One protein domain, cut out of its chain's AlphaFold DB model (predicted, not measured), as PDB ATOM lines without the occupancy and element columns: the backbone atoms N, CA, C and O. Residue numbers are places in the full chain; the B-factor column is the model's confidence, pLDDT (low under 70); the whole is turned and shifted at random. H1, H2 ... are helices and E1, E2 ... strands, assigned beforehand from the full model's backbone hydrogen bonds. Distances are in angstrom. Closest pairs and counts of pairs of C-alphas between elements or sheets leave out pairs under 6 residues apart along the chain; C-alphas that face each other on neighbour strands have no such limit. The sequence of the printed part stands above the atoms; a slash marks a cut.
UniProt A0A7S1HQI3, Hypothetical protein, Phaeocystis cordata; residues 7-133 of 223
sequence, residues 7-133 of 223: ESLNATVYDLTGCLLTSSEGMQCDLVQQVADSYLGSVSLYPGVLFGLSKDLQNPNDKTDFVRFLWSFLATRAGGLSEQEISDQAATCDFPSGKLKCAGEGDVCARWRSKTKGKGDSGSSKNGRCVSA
ATOM      1  N   GLU A   7     118.399 -43.868  61.027       89.38
ATOM      2  CA  GLU A   7     117.601 -45.066  61.294       89.38
ATOM      3  C   GLU A   7     117.900 -46.145  60.247       89.38
ATOM      4  O   GLU A   7     118.294 -47.259  60.600       89.38
ATOM      5  N   SER A   8     117.842 -45.775  58.964       85.56
ATOM      6  CA  SER A   8     118.192 -46.666  57.849       85.56
ATOM      7  C   SER A   8     119.658 -47.113  57.888       85.56
ATOM      8  O   SER A   8     119.971 -48.287  57.646       85.56
ATOM      9  N   LEU A   9     120.572 -46.210  58.267       87.56
ATOM     10  CA  LEU A   9     121.980 -46.552  58.467       87.56
ATOM     11  C   LEU A   9     122.148 -47.599  59.573       87.56
ATOM     12  O   LEU A   9     122.854 -48.587  59.377       87.56
ATOM     13  N   ASN A  10     121.498 -47.396  60.719       91.75
ATOM     14  CA  ASN A  10     121.607 -48.299  61.857       91.75
ATOM     15  C   ASN A  10     121.054 -49.690  61.519       91.75
ATOM     16  O   ASN A  10     121.726 -50.687  61.770       91.75
ATOM     17  N   ALA A  11     119.886 -49.759  60.871       89.06
ATOM     18  CA  ALA A  11     119.308 -51.016  60.395       89.06
ATOM     19  C   ALA A  11     120.268 -51.758  59.450       89.06
ATOM     20  O   ALA A  11     120.585 -52.922  59.674       89.06
ATOM     21  N   THR A  12     120.836 -51.049  58.470       88.56
ATOM     22  CA  THR A  12     121.801 -51.634  57.525       88.56
ATOM     23  C   THR A  12     123.050 -52.171  58.232       88.56
ATOM     24  O   THR A  12     123.560 -53.230  57.871       88.56
ATOM     25  N   VAL A  13     123.565 -51.453  59.237       91.44
ATOM     26  CA  VAL A  13     124.728 -51.892  60.025       91.44
ATOM     27  C   VAL A  13     124.396 -53.134  60.849       91.44
ATOM     28  O   VAL A  13     125.207 -54.063  60.881       91.44
ATOM     29  N   TYR A  14     123.225 -53.182  61.487       91.25
ATOM     30  CA  TYR A  14     122.782 -54.362  62.229       91.25
ATOM     31  C   TYR A  14     122.639 -55.581  61.321       91.25
ATOM     32  O   TYR A  14     123.185 -56.633  61.654       91.25
ATOM     33  N   ASP A  15     122.010 -55.425  60.157       89.12
ATOM     34  CA  ASP A  15     121.838 -56.514  59.194       89.12
ATOM     35  C   ASP A  15     123.192 -57.008  58.671       89.12
ATOM     36  O   ASP A  15     123.463 -58.207  58.692       89.12
ATOM     37  N   LEU A  16     124.099 -56.099  58.287       91.25
ATOM     38  CA  LEU A  16     125.461 -56.462  57.880       91.25
ATOM     39  C   LEU A  16     126.206 -57.210  58.986       91.25
ATOM     40  O   LEU A  16     126.875 -58.202  58.714       91.25
ATOM     41  N   THR A  17     126.101 -56.746  60.228       90.12
ATOM     42  CA  THR A  17     126.765 -57.381  61.372       90.12
ATOM     43  C   THR A  17     126.188 -58.775  61.619       90.12
ATOM     44  O   THR A  17     126.945 -59.725  61.814       90.12
ATOM     45  N   GLY A  18     124.862 -58.915  61.541       88.38
ATOM     46  CA  GLY A  18     124.164 -60.195  61.636       88.38
ATOM     47  C   GLY A  18     124.630 -61.170  60.559       88.38
ATOM     48  O   GLY A  18     125.083 -62.266  60.876       88.38
ATOM     49  N   CYS A  19     124.622 -60.747  59.298       89.25
ATOM     50  CA  CYS A  19     125.056 -61.565  58.170       89.25
ATOM     51  C   CYS A  19     126.544 -61.929  58.224       89.25
ATOM     52  O   CYS A  19     126.921 -63.056  57.917       89.25
ATOM     53  N   LEU A  20     127.417 -60.976  58.565       89.44
ATOM     54  CA  LEU A  20     128.854 -61.162  58.386       89.44
ATOM     55  C   LEU A  20     129.557 -61.775  59.597       89.44
ATOM     56  O   LEU A  20     130.572 -62.451  59.423       89.44
ATOM     57  N   LEU A  21     129.046 -61.537  60.807       87.56
ATOM     58  CA  LEU A  21     129.700 -61.960  62.048       87.56
ATOM     59  C   LEU A  21     129.010 -63.139  62.737       87.56
ATOM     60  O   LEU A  21     129.579 -63.697  63.674       87.56
ATOM     61  N   THR A  22     127.812 -63.539  62.299       79.81
ATOM     62  CA  THR A  22     127.103 -64.687  62.878       79.81
ATOM     63  C   THR A  22     127.061 -65.870  61.918       79.81
ATOM     64  O   THR A  22     127.017 -65.720  60.699       79.81
ATOM     65  N   SER A  23     127.100 -67.080  62.475       72.88
ATOM     66  CA  SER A  23     127.102 -68.330  61.702       72.88
ATOM     67  C   SER A  23     125.710 -68.939  61.507       72.88
ATOM     68  O   SER A  23     125.614 -70.013  60.921       72.88
ATOM     69  N   SER A  24     124.642 -68.321  62.028       77.44
ATOM     70  CA  SER A  24     123.282 -68.866  61.908       77.44
ATOM     71  C   SER A  24     122.741 -68.750  60.485       77.44
ATOM     72  O   SER A  24     122.095 -69.679  60.010       77.44
ATOM     73  N   GLU A  25     123.042 -67.643  59.803       79.62
ATOM     74  CA  GLU A  25     122.655 -67.415  58.404       79.62
ATOM     75  C   GLU A  25     123.845 -67.036  57.516       79.62
ATOM     76  O   GLU A  25     123.897 -67.446  56.357       79.62
ATOM     77  N   GLY A  26     124.835 -66.303  58.040       86.81
ATOM     78  CA  GLY A  26     126.062 -65.997  57.310       86.81
ATOM     79  C   GLY A  26     125.805 -65.315  55.959       86.81
ATOM     80  O   GLY A  26     125.012 -64.382  55.833       86.81
ATOM     81  N   MET A  27     126.422 -65.860  54.903       88.12
ATOM     82  CA  MET A  27     126.213 -65.409  53.519       88.12
ATOM     83  C   MET A  27     124.847 -65.822  52.932       88.12
ATOM     84  O   MET A  27     124.550 -65.504  51.780       88.12
ATOM     85  N   GLN A  28     124.003 -66.536  53.681       88.50
ATOM     86  CA  GLN A  28     122.647 -66.911  53.266       88.50
ATOM     87  C   GLN A  28     121.558 -65.968  53.781       88.50
ATOM     88  O   GLN A  28     120.408 -66.147  53.392       88.50
ATOM     89  N   CYS A  29     121.904 -64.965  54.591       88.44
ATOM     90  CA  CYS A  29     120.941 -63.992  55.101       88.44
ATOM     91  C   CYS A  29     120.258 -63.191  53.974       88.44
ATOM     92  O   CYS A  29     120.823 -63.002  52.886       88.44
ATOM     93  N   ASP A  30     119.082 -62.631  54.261       86.00
ATOM     94  CA  ASP A  30     118.273 -61.903  53.277       86.00
ATOM     95  C   ASP A  30     119.034 -60.758  52.594       86.00
ATOM     96  O   ASP A  30     118.986 -60.637  51.368       86.00
ATOM     97  N   LEU A  31     119.815 -59.975  53.346       87.50
ATOM     98  CA  LEU A  31     120.598 -58.859  52.800       87.50
ATOM     99  C   LEU A  31     121.593 -59.313  51.720       87.50
ATOM    100  O   LEU A  31     121.748 -58.664  50.684       87.50
ATOM    101  N   VAL A  32     122.281 -60.436  51.943       88.44
ATOM    102  CA  VAL A  32     123.233 -60.982  50.967       88.44
ATOM    103  C   VAL A  32     122.481 -61.519  49.760       88.44
ATOM    104  O   VAL A  32     122.835 -61.200  48.624       88.44
ATOM    105  N   GLN A  33     121.409 -62.275  50.001       85.25
ATOM    106  CA  GLN A  33     120.597 -62.892  48.952       85.25
ATOM    107  C   GLN A  33     119.872 -61.867  48.073       85.25
ATOM    108  O   GLN A  33     119.480 -62.190  46.946       85.25
ATOM    109  N   GLN A  34     119.734 -60.626  48.550       83.12
ATOM    110  CA  GLN A  34     119.188 -59.526  47.769       83.12
ATOM    111  C   GLN A  34     120.112 -59.037  46.653       83.12
ATOM    112  O   GLN A  34     119.642 -58.587  45.596       83.12
ATOM    113  N   VAL A  35     121.427 -59.134  46.851       84.31
ATOM    114  CA  VAL A  35     122.428 -58.552  45.941       84.31
ATOM    115  C   VAL A  35     123.428 -59.563  45.390       84.31
ATOM    116  O   VAL A  35     124.152 -59.251  44.450       84.31
ATOM    117  N   ALA A  36     123.459 -60.782  45.912       84.00
ATOM    118  CA  ALA A  36     124.302 -61.865  45.435       84.00
ATOM    119  C   ALA A  36     123.626 -63.221  45.683       84.00
ATOM    120  O   ALA A  36     122.646 -63.320  46.408       84.00
ATOM    121  N   ASP A  37     124.160 -64.273  45.068       83.25
ATOM    122  CA  ASP A  37     123.858 -65.654  45.455       83.25
ATOM    123  C   ASP A  37     125.109 -66.257  46.069       83.25
ATOM    124  O   ASP A  37     126.208 -66.142  45.509       83.25
ATOM    125  N   SER A  38     124.897 -66.870  47.226       84.00
ATOM    126  CA  SER A  38     125.874 -67.656  47.953       84.00
ATOM    127  C   SER A  38     125.174 -68.819  48.639       84.00
ATOM    128  O   SER A  38     124.044 -68.696  49.126       84.00
ATOM    129  N   TYR A  39     125.878 -69.946  48.680       79.25
ATOM    130  CA  TYR A  39     125.480 -71.160  49.394       79.25
ATOM    131  C   TYR A  39     126.308 -71.359  50.672       79.25
ATOM    132  O   TYR A  39     126.189 -72.383  51.341       79.25
ATOM    133  N   LEU A  40     127.174 -70.401  51.017       81.62
ATOM    134  CA  LEU A  40     128.059 -70.504  52.171       81.62
ATOM    135  C   LEU A  40     127.291 -70.152  53.450       81.62
ATOM    136  O   LEU A  40     126.745 -69.064  53.569       81.62
ATOM    137  N   GLY A  41     127.246 -71.065  54.422       82.62
ATOM    138  CA  GLY A  41     126.603 -70.806  55.721       82.62
ATOM    139  C   GLY A  41     127.371 -69.821  56.613       82.62
ATOM    140  O   GLY A  41     126.839 -69.338  57.603       82.62
ATOM    141  N   SER A  42     128.620 -69.499  56.270       84.56
ATOM    142  CA  SER A  42     129.462 -68.545  56.991       84.56
ATOM    143  C   SER A  42     130.292 -67.713  56.020       84.56
ATOM    144  O   SER A  42     130.639 -68.172  54.928       84.56
ATOM    145  N   VAL A  43     130.664 -66.504  56.434       88.31
ATOM    146  CA  VAL A  43     131.621 -65.683  55.687       88.31
ATOM    147  C   VAL A  43     133.021 -66.265  55.824       88.31
ATOM    148  O   VAL A  43     133.458 -66.611  56.920       88.31
ATOM    149  N   SER A  44     133.748 -66.325  54.711       84.62
ATOM    150  CA  SER A  44     135.198 -66.484  54.726       84.62
ATOM    151  C   SER A  44     135.835 -65.157  54.333       84.62
ATOM    152  O   SER A  44     135.674 -64.706  53.200       84.62
ATOM    153  N   LEU A  45     136.548 -64.535  55.275       87.12
ATOM    154  CA  LEU A  45     137.383 -63.354  55.014       87.12
ATOM    155  C   LEU A  45     138.769 -63.736  54.483       87.12
ATOM    156  O   LEU A  45     139.613 -62.870  54.261       87.12
ATOM    157  N   TYR A  46     139.013 -65.034  54.290       87.50
ATOM    158  CA  TYR A  46     140.224 -65.501  53.649       87.50
ATOM    159  C   TYR A  46     140.244 -64.994  52.196       87.50
ATOM    160  O   TYR A  46     139.313 -65.304  51.444       87.50
ATOM    161  N   PRO A  47     141.269 -64.226  51.775       84.56
ATOM    162  CA  PRO A  47     141.318 -63.634  50.436       84.56
ATOM    163  C   PRO A  47     141.416 -64.682  49.318       84.56
ATOM    164  O   PRO A  47     141.161 -64.365  48.157       84.56
ATOM    165  N   GLY A  48     141.738 -65.932  49.665       85.81
ATOM    166  CA  GLY A  48     141.955 -67.002  48.706       85.81
ATOM    167  C   GLY A  48     143.347 -66.948  48.087       85.81
ATOM    168  O   GLY A  48     144.201 -66.146  48.467       85.81
ATOM    169  N   VAL A  49     143.547 -67.808  47.093       87.06
ATOM    170  CA  VAL A  49     144.775 -67.870  46.298       87.06
ATOM    171  C   VAL A  49     144.493 -67.348  44.912       87.06
ATOM    172  O   VAL A  49     143.534 -67.756  44.252       87.06
ATOM    173  N   LEU A  50     145.385 -66.495  44.427       87.06
ATOM    174  CA  LEU A  50     145.337 -66.023  43.060       87.06
ATOM    175  C   LEU A  50     146.177 -66.952  42.166       87.06
ATOM    176  O   LEU A  50     147.374 -66.758  41.966       87.06
ATOM    177  N   PHE A  51     145.539 -67.999  41.634       79.94
ATOM    178  CA  PHE A  51     146.197 -68.994  40.770       79.94
ATOM    179  C   PHE A  51     146.671 -68.419  39.430       79.94
ATOM    180  O   PHE A  51     147.592 -68.944  38.813       79.94
ATOM    181  N   GLY A  52     146.036 -67.345  38.969       80.94
ATOM    182  CA  GLY A  52     146.340 -66.673  37.716       80.94
ATOM    183  C   GLY A  52     145.416 -65.483  37.506       80.94
ATOM    184  O   GLY A  52     144.467 -65.284  38.264       80.94
ATOM    185  N   LEU A  53     145.693 -64.692  36.473       83.44
ATOM    186  CA  LEU A  53     144.884 -63.522  36.144       83.44
ATOM    187  C   LEU A  53     143.909 -63.844  35.014       83.44
ATOM    188  O   LEU A  53     144.295 -64.323  33.946       83.44
ATOM    189  N   SER A  54     142.629 -63.556  35.253       80.25
ATOM    190  CA  SER A  54     141.627 -63.505  34.191       80.25
ATOM    191  C   SER A  54     142.023 -62.437  33.167       80.25
ATOM    192  O   SER A  54     142.553 -61.385  33.525       80.25
ATOM    193  N   LYS A  55     141.717 -62.679  31.885       80.25
ATOM    194  CA  LYS A  55     141.872 -61.660  30.828       80.25
ATOM    195  C   LYS A  55     141.056 -60.401  31.127       80.25
ATOM    196  O   LYS A  55     141.456 -59.310  30.741       80.25
ATOM    197  N   ASP A  56     139.918 -60.580  31.789       83.06
ATOM    198  CA  ASP A  56     139.082 -59.504  32.301       83.06
ATOM    199  C   ASP A  56     139.121 -59.531  33.830       83.06
ATOM    200  O   ASP A  56     138.527 -60.412  34.459       83.06
ATOM    201  N   LEU A  57     139.841 -58.573  34.415       83.12
ATOM    202  CA  LEU A  57     139.969 -58.417  35.864       83.12
ATOM    203  C   LEU A  57     138.649 -57.988  36.520       83.12
ATOM    204  O   LEU A  57     138.461 -58.234  37.715       83.12
ATOM    205  N   GLN A  58     137.735 -57.393  35.743       84.75
ATOM    206  CA  GLN A  58     136.414 -56.977  36.205       84.75
ATOM    207  C   GLN A  58     135.384 -58.108  36.174       84.75
ATOM    208  O   GLN A  58     134.266 -57.933  36.658       84.75
ATOM    209  N   ASN A  59     135.748 -59.282  35.649       80.62
ATOM    210  CA  ASN A  59     134.881 -60.447  35.707       80.62
ATOM    211  C   ASN A  59     134.570 -60.760  37.183       80.62
ATOM    212  O   ASN A  59     135.490 -60.839  37.990       80.62
ATOM    213  N   PRO A  60     133.297 -60.925  37.571       81.00
ATOM    214  CA  PRO A  60     132.946 -61.315  38.931       81.00
ATOM    215  C   PRO A  60     133.024 -62.834  39.161       81.00
ATOM    216  O   PRO A  60     132.967 -63.267  40.305       81.00
ATOM    217  N   ASN A  61     133.111 -63.669  38.114       79.62
ATOM    218  CA  ASN A  61     133.039 -65.137  38.253       79.62
ATOM    219  C   ASN A  61     134.312 -65.788  38.817       79.62
ATOM    220  O   ASN A  61     134.252 -66.929  39.263       79.62
ATOM    221  N   ASP A  62     135.448 -65.098  38.766       80.31
ATOM    222  CA  ASP A  62     136.719 -65.512  39.375       80.31
ATOM    223  C   ASP A  62     136.864 -65.001  40.823       80.31
ATOM    224  O   ASP A  62     137.878 -65.254  41.469       80.31
ATOM    225  N   LYS A  63     135.866 -64.269  41.338       85.88
ATOM    226  CA  LYS A  63     135.864 -63.710  42.692       85.88
ATOM    227  C   LYS A  63     135.082 -64.607  43.647       85.88
ATOM    228  O   LYS A  63     134.124 -65.278  43.258       85.88
ATOM    229  N   THR A  64     135.465 -64.584  44.921       86.81
ATOM    230  CA  THR A  64     134.732 -65.293  45.976       86.81
ATOM    231  C   THR A  64     133.327 -64.712  46.144       86.81
ATOM    232  O   THR A  64     133.075 -63.544  45.832       86.81
ATOM    233  N   ASP A  65     132.397 -65.511  46.673       87.56
ATOM    234  CA  ASP A  65     131.028 -65.057  46.946       87.56
ATOM    235  C   ASP A  65     130.994 -63.807  47.834       87.56
ATOM    236  O   ASP A  65     130.193 -62.906  47.592       87.56
ATOM    237  N   PHE A  66     131.901 -63.715  48.811       89.62
ATOM    238  CA  PHE A  66     132.030 -62.546  49.681       89.62
ATOM    239  C   PHE A  66     132.426 -61.284  48.906       89.62
ATOM    240  O   PHE A  66     131.789 -60.243  49.049       89.62
ATOM    241  N   VAL A  67     133.428 -61.377  48.030       90.38
ATOM    242  CA  VAL A  67     133.878 -60.241  47.211       90.38
ATOM    243  C   VAL A  67     132.787 -59.805  46.225       90.38
ATOM    244  O   VAL A  67     132.545 -58.608  46.068       90.38
ATOM    245  N   ARG A  68     132.069 -60.758  45.615       88.88
ATOM    246  CA  ARG A  68     130.918 -60.478  44.735       88.88
ATOM    247  C   ARG A  68     129.761 -59.805  45.475       88.88
ATOM    248  O   ARG A  68     129.113 -58.915  44.914       88.88
ATOM    249  N   PHE A  69     129.488 -60.243  46.705       90.31
ATOM    250  CA  PHE A  69     128.511 -59.612  47.588       90.31
ATOM    251  C   PHE A  69     128.918 -58.176  47.895       90.31
ATOM    252  O   PHE A  69     128.138 -57.272  47.614       90.31
ATOM    253  N   LEU A  70     130.141 -57.955  48.388       91.75
ATOM    254  CA  LEU A  70     130.624 -56.626  48.761       91.75
ATOM    255  C   LEU A  70     130.559 -55.660  47.577       91.75
ATOM    256  O   LEU A  70     130.046 -54.554  47.708       91.75
ATOM    257  N   TRP A  71     131.003 -56.111  46.404       90.31
ATOM    258  CA  TRP A  71     130.877 -55.371  45.154       90.31
ATOM    259  C   TRP A  71     129.437 -54.946  44.864       90.31
ATOM    260  O   TRP A  71     129.156 -53.766  44.663       90.31
ATOM    261  N   SER A  72     128.515 -55.912  44.853       88.62
ATOM    262  CA  SER A  72     127.119 -55.663  44.492       88.62
ATOM    263  C   SER A  72     126.412 -54.809  45.540       88.62
ATOM    264  O   SER A  72     125.622 -53.939  45.182       88.62
ATOM    265  N   PHE A  73     126.716 -55.027  46.819       90.12
ATOM    266  CA  PHE A  73     126.206 -54.250  47.939       90.12
ATOM    267  C   PHE A  73     126.660 -52.791  47.843       90.12
ATOM    268  O   PHE A  73     125.821 -51.891  47.829       90.12
ATOM    269  N   LEU A  74     127.967 -52.549  47.691       90.75
ATOM    270  CA  LEU A  74     128.520 -51.200  47.562       90.75
ATOM    271  C   LEU A  74     128.002 -50.492  46.311       90.75
ATOM    272  O   LEU A  74     127.612 -49.333  46.402       90.75
ATOM    273  N   ALA A  75     127.939 -51.181  45.170       88.75
ATOM    274  CA  ALA A  75     127.390 -50.623  43.938       88.75
ATOM    275  C   ALA A  75     125.922 -50.203  44.106       88.75
ATOM    276  O   ALA A  75     125.562 -49.079  43.768       88.75
ATOM    277  N   THR A  76     125.093 -51.077  44.687       86.44
ATOM    278  CA  THR A  76     123.665 -50.814  44.946       86.44
ATOM    279  C   THR A  76     123.490 -49.593  45.851       86.44
ATOM    280  O   THR A  76     122.680 -48.721  45.554       86.44
ATOM    281  N   ARG A  77     124.280 -49.487  46.930       86.12
ATOM    282  CA  ARG A  77     124.198 -48.357  47.870       86.12
ATOM    283  C   ARG A  77     124.749 -47.058  47.278       86.12
ATOM    284  O   ARG A  77     124.147 -46.008  47.474       86.12
ATOM    285  N   ALA A  78     125.858 -47.118  46.541       85.44
ATOM    286  CA  ALA A  78     126.475 -45.949  45.914       85.44
ATOM    287  C   ALA A  78     125.622 -45.371  44.778       85.44
ATOM    288  O   ALA A  78     125.610 -44.158  44.592       85.44
ATOM    289  N   GLY A  79     124.879 -46.217  44.059       79.88
ATOM    290  CA  GLY A  79     123.978 -45.774  42.998       79.88
ATOM    291  C   GLY A  79     122.743 -45.020  43.478       79.88
ATOM    292  O   GLY A  79     122.023 -44.473  42.649       79.88
ATOM    293  N   GLY A  80     122.479 -44.982  44.788       72.69
ATOM    294  CA  GLY A  80     121.413 -44.172  45.383       72.69
ATOM    295  C   GLY A  80     119.985 -44.589  45.017       72.69
ATOM    296  O   GLY A  80     119.046 -43.904  45.409       72.69
ATOM    297  N   LEU A  81     119.813 -45.694  44.288       66.50
ATOM    298  CA  LEU A  81     118.513 -46.246  43.923       66.50
ATOM    299  C   LEU A  81     118.037 -47.223  44.999       66.50
ATOM    300  O   LEU A  81     118.810 -48.043  45.504       66.50
ATOM    301  N   SER A  82     116.748 -47.171  45.325       68.38
ATOM    302  CA  SER A  82     116.110 -48.177  46.171       68.38
ATOM    303  C   SER A  82     116.089 -49.546  45.483       68.38
ATOM    304  O   SER A  82     116.186 -49.676  44.259       68.38
ATOM    305  N   GLU A  83     115.930 -50.612  46.266       66.88
ATOM    306  CA  GLU A  83     115.907 -51.981  45.734       66.88
ATOM    307  C   GLU A  83     114.803 -52.215  44.697       66.88
ATOM    308  O   GLU A  83     114.992 -53.018  43.776       66.88
ATOM    309  N   GLN A  84     113.679 -51.510  44.846       63.50
ATOM    310  CA  GLN A  84     112.539 -51.536  43.930       63.50
ATOM    311  C   GLN A  84     112.856 -50.789  42.632       63.50
ATOM    312  O   GLN A  84     112.630 -51.322  41.550       63.50
ATOM    313  N   GLU A  85     113.491 -49.618  42.710       66.50
ATOM    314  CA  GLU A  85     113.917 -48.867  41.520       66.50
ATOM    315  C   GLU A  85     114.953 -49.643  40.694       66.50
ATOM    316  O   GLU A  85     114.866 -49.700  39.466       66.50
ATOM    317  N   ILE A  86     115.880 -50.341  41.357       67.81
ATOM    318  CA  ILE A  86     116.853 -51.219  40.689       67.81
ATOM    319  C   ILE A  86     116.163 -52.433  40.049       67.81
ATOM    320  O   ILE A  86     116.595 -52.921  39.006       67.81
ATOM    321  N   SER A  87     115.101 -52.953  40.661       66.38
ATOM    322  CA  SER A  87     114.334 -54.068  40.100       66.38
ATOM    323  C   SER A  87     113.573 -53.666  38.836       66.38
ATOM    324  O   SER A  87     113.553 -54.448  37.878       66.38
ATOM    325  N   ASP A  88     112.973 -52.477  38.850       65.50
ATOM    326  CA  ASP A  88     111.889 -52.121  37.934       65.50
ATOM    327  C   ASP A  88     112.339 -51.187  36.802       65.50
ATOM    328  O   ASP A  88     111.788 -51.251  35.705       65.50
ATOM    329  N   GLN A  89     113.352 -50.344  37.034       68.25
ATOM    330  CA  GLN A  89     113.785 -49.315  36.077       68.25
ATOM    331  C   GLN A  89     115.174 -49.579  35.485       68.25
ATOM    332  O   GLN A  89     115.479 -49.107  34.388       68.25
ATOM    333  N   ALA A  90     116.027 -50.342  36.175       75.94
ATOM    334  CA  ALA A  90     117.388 -50.575  35.711       75.94
ATOM    335  C   ALA A  90     117.456 -51.592  34.559       75.94
ATOM    336  O   ALA A  90     116.909 -52.706  34.625       75.94
ATOM    337  N   ALA A  91     118.216 -51.229  33.522       82.12
ATOM    338  CA  ALA A  91     118.525 -52.111  32.405       82.12
ATOM    339  C   ALA A  91     119.160 -53.424  32.896       82.12
ATOM    340  O   ALA A  91     119.918 -53.453  33.870       82.12
ATOM    341  N   THR A  92     118.833 -54.527  32.223       84.44
ATOM    342  CA  THR A  92     119.431 -55.830  32.520       84.44
ATOM    343  C   THR A  92     120.861 -55.898  31.999       84.44
ATOM    344  O   THR A  92     121.175 -55.398  30.921       84.44
ATOM    345  N   CYS A  93     121.727 -56.567  32.752       83.50
ATOM    346  CA  CYS A  93     123.111 -56.824  32.368       83.50
ATOM    347  C   CYS A  93     123.523 -58.263  32.687       83.50
ATOM    348  O   CYS A  93     122.900 -58.940  33.510       83.50
ATOM    349  N   ASP A  94     124.566 -58.749  32.015       79.31
ATOM    350  CA  ASP A  94     125.057 -60.117  32.164       79.31
ATOM    351  C   ASP A  94     126.586 -60.213  32.157       79.31
ATOM    352  O   ASP A  94     127.256 -59.745  31.233       79.31
ATOM    353  N   PHE A  95     127.107 -60.903  33.177       70.25
ATOM    354  CA  PHE A  95     128.485 -61.378  33.272       70.25
ATOM    355  C   PHE A  95     128.524 -62.907  33.460       70.25
ATOM    356  O   PHE A  95     128.069 -63.399  34.482       70.25
ATOM    357  N   PRO A  96     129.179 -63.717  32.611       57.88
ATOM    358  CA  PRO A  96     130.340 -63.369  31.800       57.88
ATOM    359  C   PRO A  96     130.045 -63.289  30.301       57.88
ATOM    360  O   PRO A  96     130.980 -63.133  29.521       57.88
ATOM    361  N   SER A  97     128.787 -63.450  29.868       63.94
ATOM    362  CA  SER A  97     128.485 -63.534  28.433       63.94
ATOM    363  C   SER A  97     128.824 -62.232  27.700       63.94
ATOM    364  O   SER A  97     129.080 -62.258  26.495       63.94
ATOM    365  N   GLY A  98     128.828 -61.102  28.425       63.75
ATOM    366  CA  GLY A  98     129.172 -59.780  27.906       63.75
ATOM    367  C   GLY A  98     128.201 -59.276  26.839       63.75
ATOM    368  O   GLY A  98     128.492 -58.274  26.187       63.75
ATOM    369  N   LYS A  99     127.072 -59.971  26.639       70.50
ATOM    370  CA  LYS A  99     126.047 -59.632  25.645       70.50
ATOM    371  C   LYS A  99     125.182 -58.463  26.101       70.50
ATOM    372  O   LYS A  99     124.787 -57.648  25.278       70.50
ATOM    373  N   LEU A 100     124.906 -58.390  27.403       76.06
ATOM    374  CA  LEU A 100     124.146 -57.312  28.026       76.06
ATOM    375  C   LEU A 100     125.105 -56.498  28.893       76.06
ATOM    376  O   LEU A 100     125.423 -56.884  30.017       76.06
ATOM    377  N   LYS A 101     125.612 -55.401  28.334       80.19
ATOM    378  CA  LYS A 101     126.487 -54.460  29.037       80.19
ATOM    379  C   LYS A 101     125.699 -53.226  29.439       80.19
ATOM    380  O   LYS A 101     124.770 -52.828  28.739       80.19
ATOM    381  N   CYS A 102     126.108 -52.617  30.541       84.25
ATOM    382  CA  CYS A 102     125.603 -51.307  30.915       84.25
ATOM    383  C   CYS A 102     126.125 -50.257  29.934       84.25
ATOM    384  O   CYS A 102     127.278 -50.323  29.510       84.25
ATOM    385  N   ALA A 103     125.235 -49.360  29.512       80.12
ATOM    386  CA  ALA A 103     125.525 -48.377  28.476       80.12
ATOM    387  C   ALA A 103     126.175 -47.105  29.036       80.12
ATOM    388  O   ALA A 103     126.915 -46.445  28.308       80.12
ATOM    389  N   GLY A 104     125.893 -46.757  30.296       77.12
ATOM    390  CA  GLY A 104     126.457 -45.577  30.933       77.12
ATOM    391  C   GLY A 104     127.937 -45.750  31.253       77.12
ATOM    392  O   GLY A 104     128.404 -46.820  31.653       77.12
ATOM    393  N   GLU A 105     128.686 -44.670  31.067       74.56
ATOM    394  CA  GLU A 105     130.085 -44.606  31.463       74.56
ATOM    395  C   GLU A 105     130.184 -44.662  32.993       74.56
ATOM    396  O   GLU A 105     129.640 -43.815  33.697       74.56
ATOM    397  N   GLY A 106     130.858 -45.691  33.511       74.75
ATOM    398  CA  GLY A 106     130.938 -45.939  34.950       74.75
ATOM    399  C   GLY A 106     129.729 -46.670  35.542       74.75
ATOM    400  O   GLY A 106     129.681 -46.834  36.757       74.75
ATOM    401  N   ASP A 107     128.783 -47.142  34.724       85.69
ATOM    402  CA  ASP A 107     127.742 -48.050  35.205       85.69
ATOM    403  C   ASP A 107     128.314 -49.453  35.429       85.69
ATOM    404  O   ASP A 107     129.057 -49.999  34.607       85.69
ATOM    405  N   VAL A 108     127.900 -50.082  36.525       87.38
ATOM    406  CA  VAL A 108     128.322 -51.432  36.899       87.38
ATOM    407  C   VAL A 108     127.144 -52.390  36.904       87.38
ATOM    408  O   VAL A 108     126.017 -52.041  37.255       87.38
ATOM    409  N   CYS A 109     127.415 -53.640  36.535       86.12
ATOM    410  CA  CYS A 109     126.428 -54.701  36.638       86.12
ATOM    411  C   CYS A 109     126.422 -55.267  38.060       86.12
ATOM    412  O   CYS A 109     127.319 -56.024  38.441       86.12
ATOM    413  N   ALA A 110     125.415 -54.896  38.846       85.62
ATOM    414  CA  ALA A 110     125.212 -55.389  40.203       85.62
ATOM    415  C   ALA A 110     124.118 -56.467  40.239       85.62
ATOM    416  O   ALA A 110     123.398 -56.683  39.264       85.62
ATOM    417  N   ARG A 111     123.977 -57.159  41.375       82.38
ATOM    418  CA  ARG A 111     122.907 -58.154  41.609       82.38
ATOM    419  C   ARG A 111     122.933 -59.348  40.652       82.38
ATOM    420  O   ARG A 111     121.956 -60.085  40.533       82.38
ATOM    421  N   TRP A 112     124.067 -59.575  39.991       75.81
ATOM    422  CA  TRP A 112     124.266 -60.726  39.123       75.81
ATOM    423  C   TRP A 112     124.182 -62.025  39.941       75.81
ATOM    424  O   TRP A 112     124.979 -62.256  40.859       75.81
ATOM    425  N   ARG A 113     123.215 -62.880  39.578       75.25
ATOM    426  CA  ARG A 113     122.774 -64.087  40.303       75.25
ATOM    427  C   ARG A 113     122.008 -63.870  41.613       75.25
ATOM    428  O   ARG A 113     121.773 -64.863  42.273       75.25
ATOM    429  N   SER A 114     121.581 -62.663  41.983       75.75
ATOM    430  CA  SER A 114     120.753 -62.466  43.191       75.75
ATOM    431  C   SER A 114     119.515 -63.385  43.231       75.75
ATOM    432  O   SER A 114     118.904 -63.661  42.192       75.75
ATOM    433  N   LYS A 115     119.133 -63.852  44.434       69.50
ATOM    434  CA  LYS A 115     117.915 -64.658  44.635       69.50
ATOM    435  C   LYS A 115     116.649 -63.807  44.643       69.50
ATOM    436  O   LYS A 115     115.602 -64.297  44.207       69.50
ATOM    437  N   THR A 116     116.717 -62.551  45.096       62.97
ATOM    438  CA  THR A 116     115.561 -61.650  45.021       62.97
ATOM    439  C   THR A 116     115.449 -61.085  43.606       62.97
ATOM    440  O   THR A 116     116.150 -60.171  43.173       62.97
ATOM    441  N   LYS A 117     114.577 -61.732  42.831       61.28
ATOM    442  CA  LYS A 117     114.297 -61.421  41.430       61.28
ATOM    443  C   LYS A 117     113.749 -60.000  41.306       61.28
ATOM    444  O   LYS A 117     112.772 -59.673  41.973       61.28
ATOM    445  N   GLY A 118     114.279 -59.218  40.369       50.81
ATOM    446  CA  GLY A 118     113.482 -58.148  39.777       50.81
ATOM    447  C   GLY A 118     112.538 -58.717  38.716       50.81
ATOM    448  O   GLY A 118     112.894 -59.687  38.038       50.81
ATOM    449  N   LYS A 119     111.335 -58.156  38.557       43.31
ATOM    450  CA  LYS A 119     110.437 -58.522  37.445       43.31
ATOM    451  C   LYS A 119     111.086 -58.069  36.130       43.31
ATOM    452  O   LYS A 119     111.077 -56.894  35.797       43.31
ATOM    453  N   GLY A 120     111.706 -58.989  35.400       43.78
ATOM    454  CA  GLY A 120     112.082 -58.790  33.998       43.78
ATOM    455  C   GLY A 120     111.076 -59.488  33.081       43.78
ATOM    456  O   GLY A 120     110.603 -60.570  33.423       43.78
ATOM    457  N   ASP A 121     110.784 -58.887  31.924       40.59
ATOM    458  CA  ASP A 121     109.745 -59.260  30.934       40.59
ATOM    459  C   ASP A 121     109.854 -60.656  30.291       40.59
ATOM    460  O   ASP A 121     109.175 -60.986  29.322       40.59
ATOM    461  N   SER A 122     110.700 -61.534  30.804       39.03
ATOM    462  CA  SER A 122     110.784 -62.913  30.337       39.03
ATOM    463  C   SER A 122     111.263 -63.773  31.493       39.03
ATOM    464  O   SER A 122     112.331 -63.538  32.047       39.03
ATOM    465  N   GLY A 123     110.441 -64.752  31.885       38.47
ATOM    466  CA  GLY A 123     110.563 -65.609  33.077       38.47
ATOM    467  C   GLY A 123     111.799 -66.518  33.157       38.47
ATOM    468  O   GLY A 123     111.748 -67.587  33.758       38.47
ATOM    469  N   SER A 124     112.915 -66.102  32.573       45.75
ATOM    470  CA  SER A 124     114.237 -66.689  32.672       45.75
ATOM    471  C   SER A 124     115.259 -65.569  32.487       45.75
ATOM    472  O   SER A 124     115.541 -65.216  31.349       45.75
ATOM    473  N   SER A 125     115.879 -65.071  33.560       49.72
ATOM    474  CA  SER A 125     117.335 -64.908  33.522       49.72
ATOM    475  C   SER A 125     117.941 -64.581  34.880       49.72
ATOM    476  O   SER A 125     117.414 -63.776  35.640       49.72
ATOM    477  N   LYS A 126     119.114 -65.156  35.149       57.78
ATOM    478  CA  LYS A 126     119.988 -64.880  36.301       57.78
ATOM    479  C   LYS A 126     120.727 -63.535  36.142       57.78
ATOM    480  O   LYS A 126     121.888 -63.430  36.526       57.78
ATOM    481  N   ASN A 127     120.072 -62.551  35.519       72.38
ATOM    482  CA  ASN A 127     120.699 -61.323  35.042       72.38
ATOM    483  C   ASN A 127     120.814 -60.268  36.136       72.38
ATOM    484  O   ASN A 127     119.951 -60.158  37.002       72.38
ATOM    485  N   GLY A 128     121.900 -59.504  36.081       80.06
ATOM    486  CA  GLY A 128     122.143 -58.369  36.955       80.06
ATOM    487  C   GLY A 128     121.400 -57.128  36.472       80.06
ATOM    488  O   GLY A 128     120.716 -57.138  35.441       80.06
ATOM    489  N   ARG A 129     121.565 -56.043  37.223       85.81
ATOM    490  CA  ARG A 129     120.998 -54.724  36.953       85.81
ATOM    491  C   ARG A 129     122.109 -53.691  36.843       85.81
ATOM    492  O   ARG A 129     123.056 -53.719  37.630       85.81
ATOM    493  N   CYS A 130     121.983 -52.799  35.870       87.06
ATOM    494  CA  CYS A 130     122.896 -51.676  35.715       87.06
ATOM    495  C   CYS A 130     122.646 -50.636  36.795       87.06
ATOM    496  O   CYS A 130     121.531 -50.140  36.937       87.06
ATOM    497  N   VAL A 131     123.687 -50.320  37.553       87.81
ATOM    498  CA  VAL A 131     123.649 -49.314  38.608       87.81
ATOM    499  C   VAL A 131     124.735 -48.289  38.321       87.81
ATOM    500  O   VAL A 131     125.862 -48.661  37.991       87.81
ATOM    501  N   SER A 132     124.399 -47.008  38.451       87.50
ATOM    502  CA  SER A 132     125.357 -45.924  38.249       87.50
ATOM    503  C   SER A 132     126.262 -45.801  39.471       87.50
ATOM    504  O   SER A 132     125.922 -45.145  40.452       87.50
ATOM    505  N   ALA A 133     127.388 -46.512  39.460       85.81
ATOM    506  CA  ALA A 133     128.338 -46.518  40.564       85.81
ATOM    507  C   ALA A 133     129.757 -46.764  40.050       85.81
ATOM    508  O   ALA A 133     130.038 -47.794  39.447       85.81
TER     509      ALA A 133
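This is residues 7 to 133 of the 223 residues of the protein "Hypothetical protein" of Phaeocystis cordata (UniProt A0A7S1HQI3). There is little regular structure: H3 lies in the middle, the hairpin E1 E2 packs on it, short H2 bridges H3 and H1, H4 is near E2, and long loops make up much of the rest. The printed part has 127 residues, with four named helices, then two antiparallel strands; it is mostly helix, though named elements hold only 50 residues. It is compact, radius of gyration of the C-alphas 14.6 A, spanning 41 by 37 by 28 A.

H1, residues 7 to 21, touches H2, residues 30 to 35, with residues 15 to 19 alone, about perpendicular at 85 degrees; closest C-alphas Asp 15 and Leu 31, 6.9 A. H2 touches H3, residues 65 to 78, about perpendicular at 79 degrees; closest C-alphas Val 35 and Ser 72, 5.7 A. H1 and H3 are apart. E1, residues 107 to 110, and E2, residues 128 to 132, form a hairpin at 145 degrees, with N 108 and O 131 within hydrogen-bond range at 2.9 A. The closest C-alphas of H3 and E1 are Ser 72 and Ala 110, 4.7 A. Those of H4, residues 83 to 88, and E2 are Ile 86 and Arg 129, 6.6 A. Every O i to N i+4 pair is within range in H1, H3 and H4, but 1 of 2 in H2.

H1 begins at C-alpha 7 (117.601, -45.066, 61.294) and measures 20.8 A, H3 19.7 A. E2 ends at C-alpha 132 (125.357, -45.924, 38.249).

The C-alphas of Glu 7 and Gly 52 are farthest apart, 43.0 A. The printed part has no cut. The links H2 to H3, H4 to E1 and E1 to E2 are long. Residues 81 to 89, 96 to 98 and 115 to 126 have pLDDT under 70.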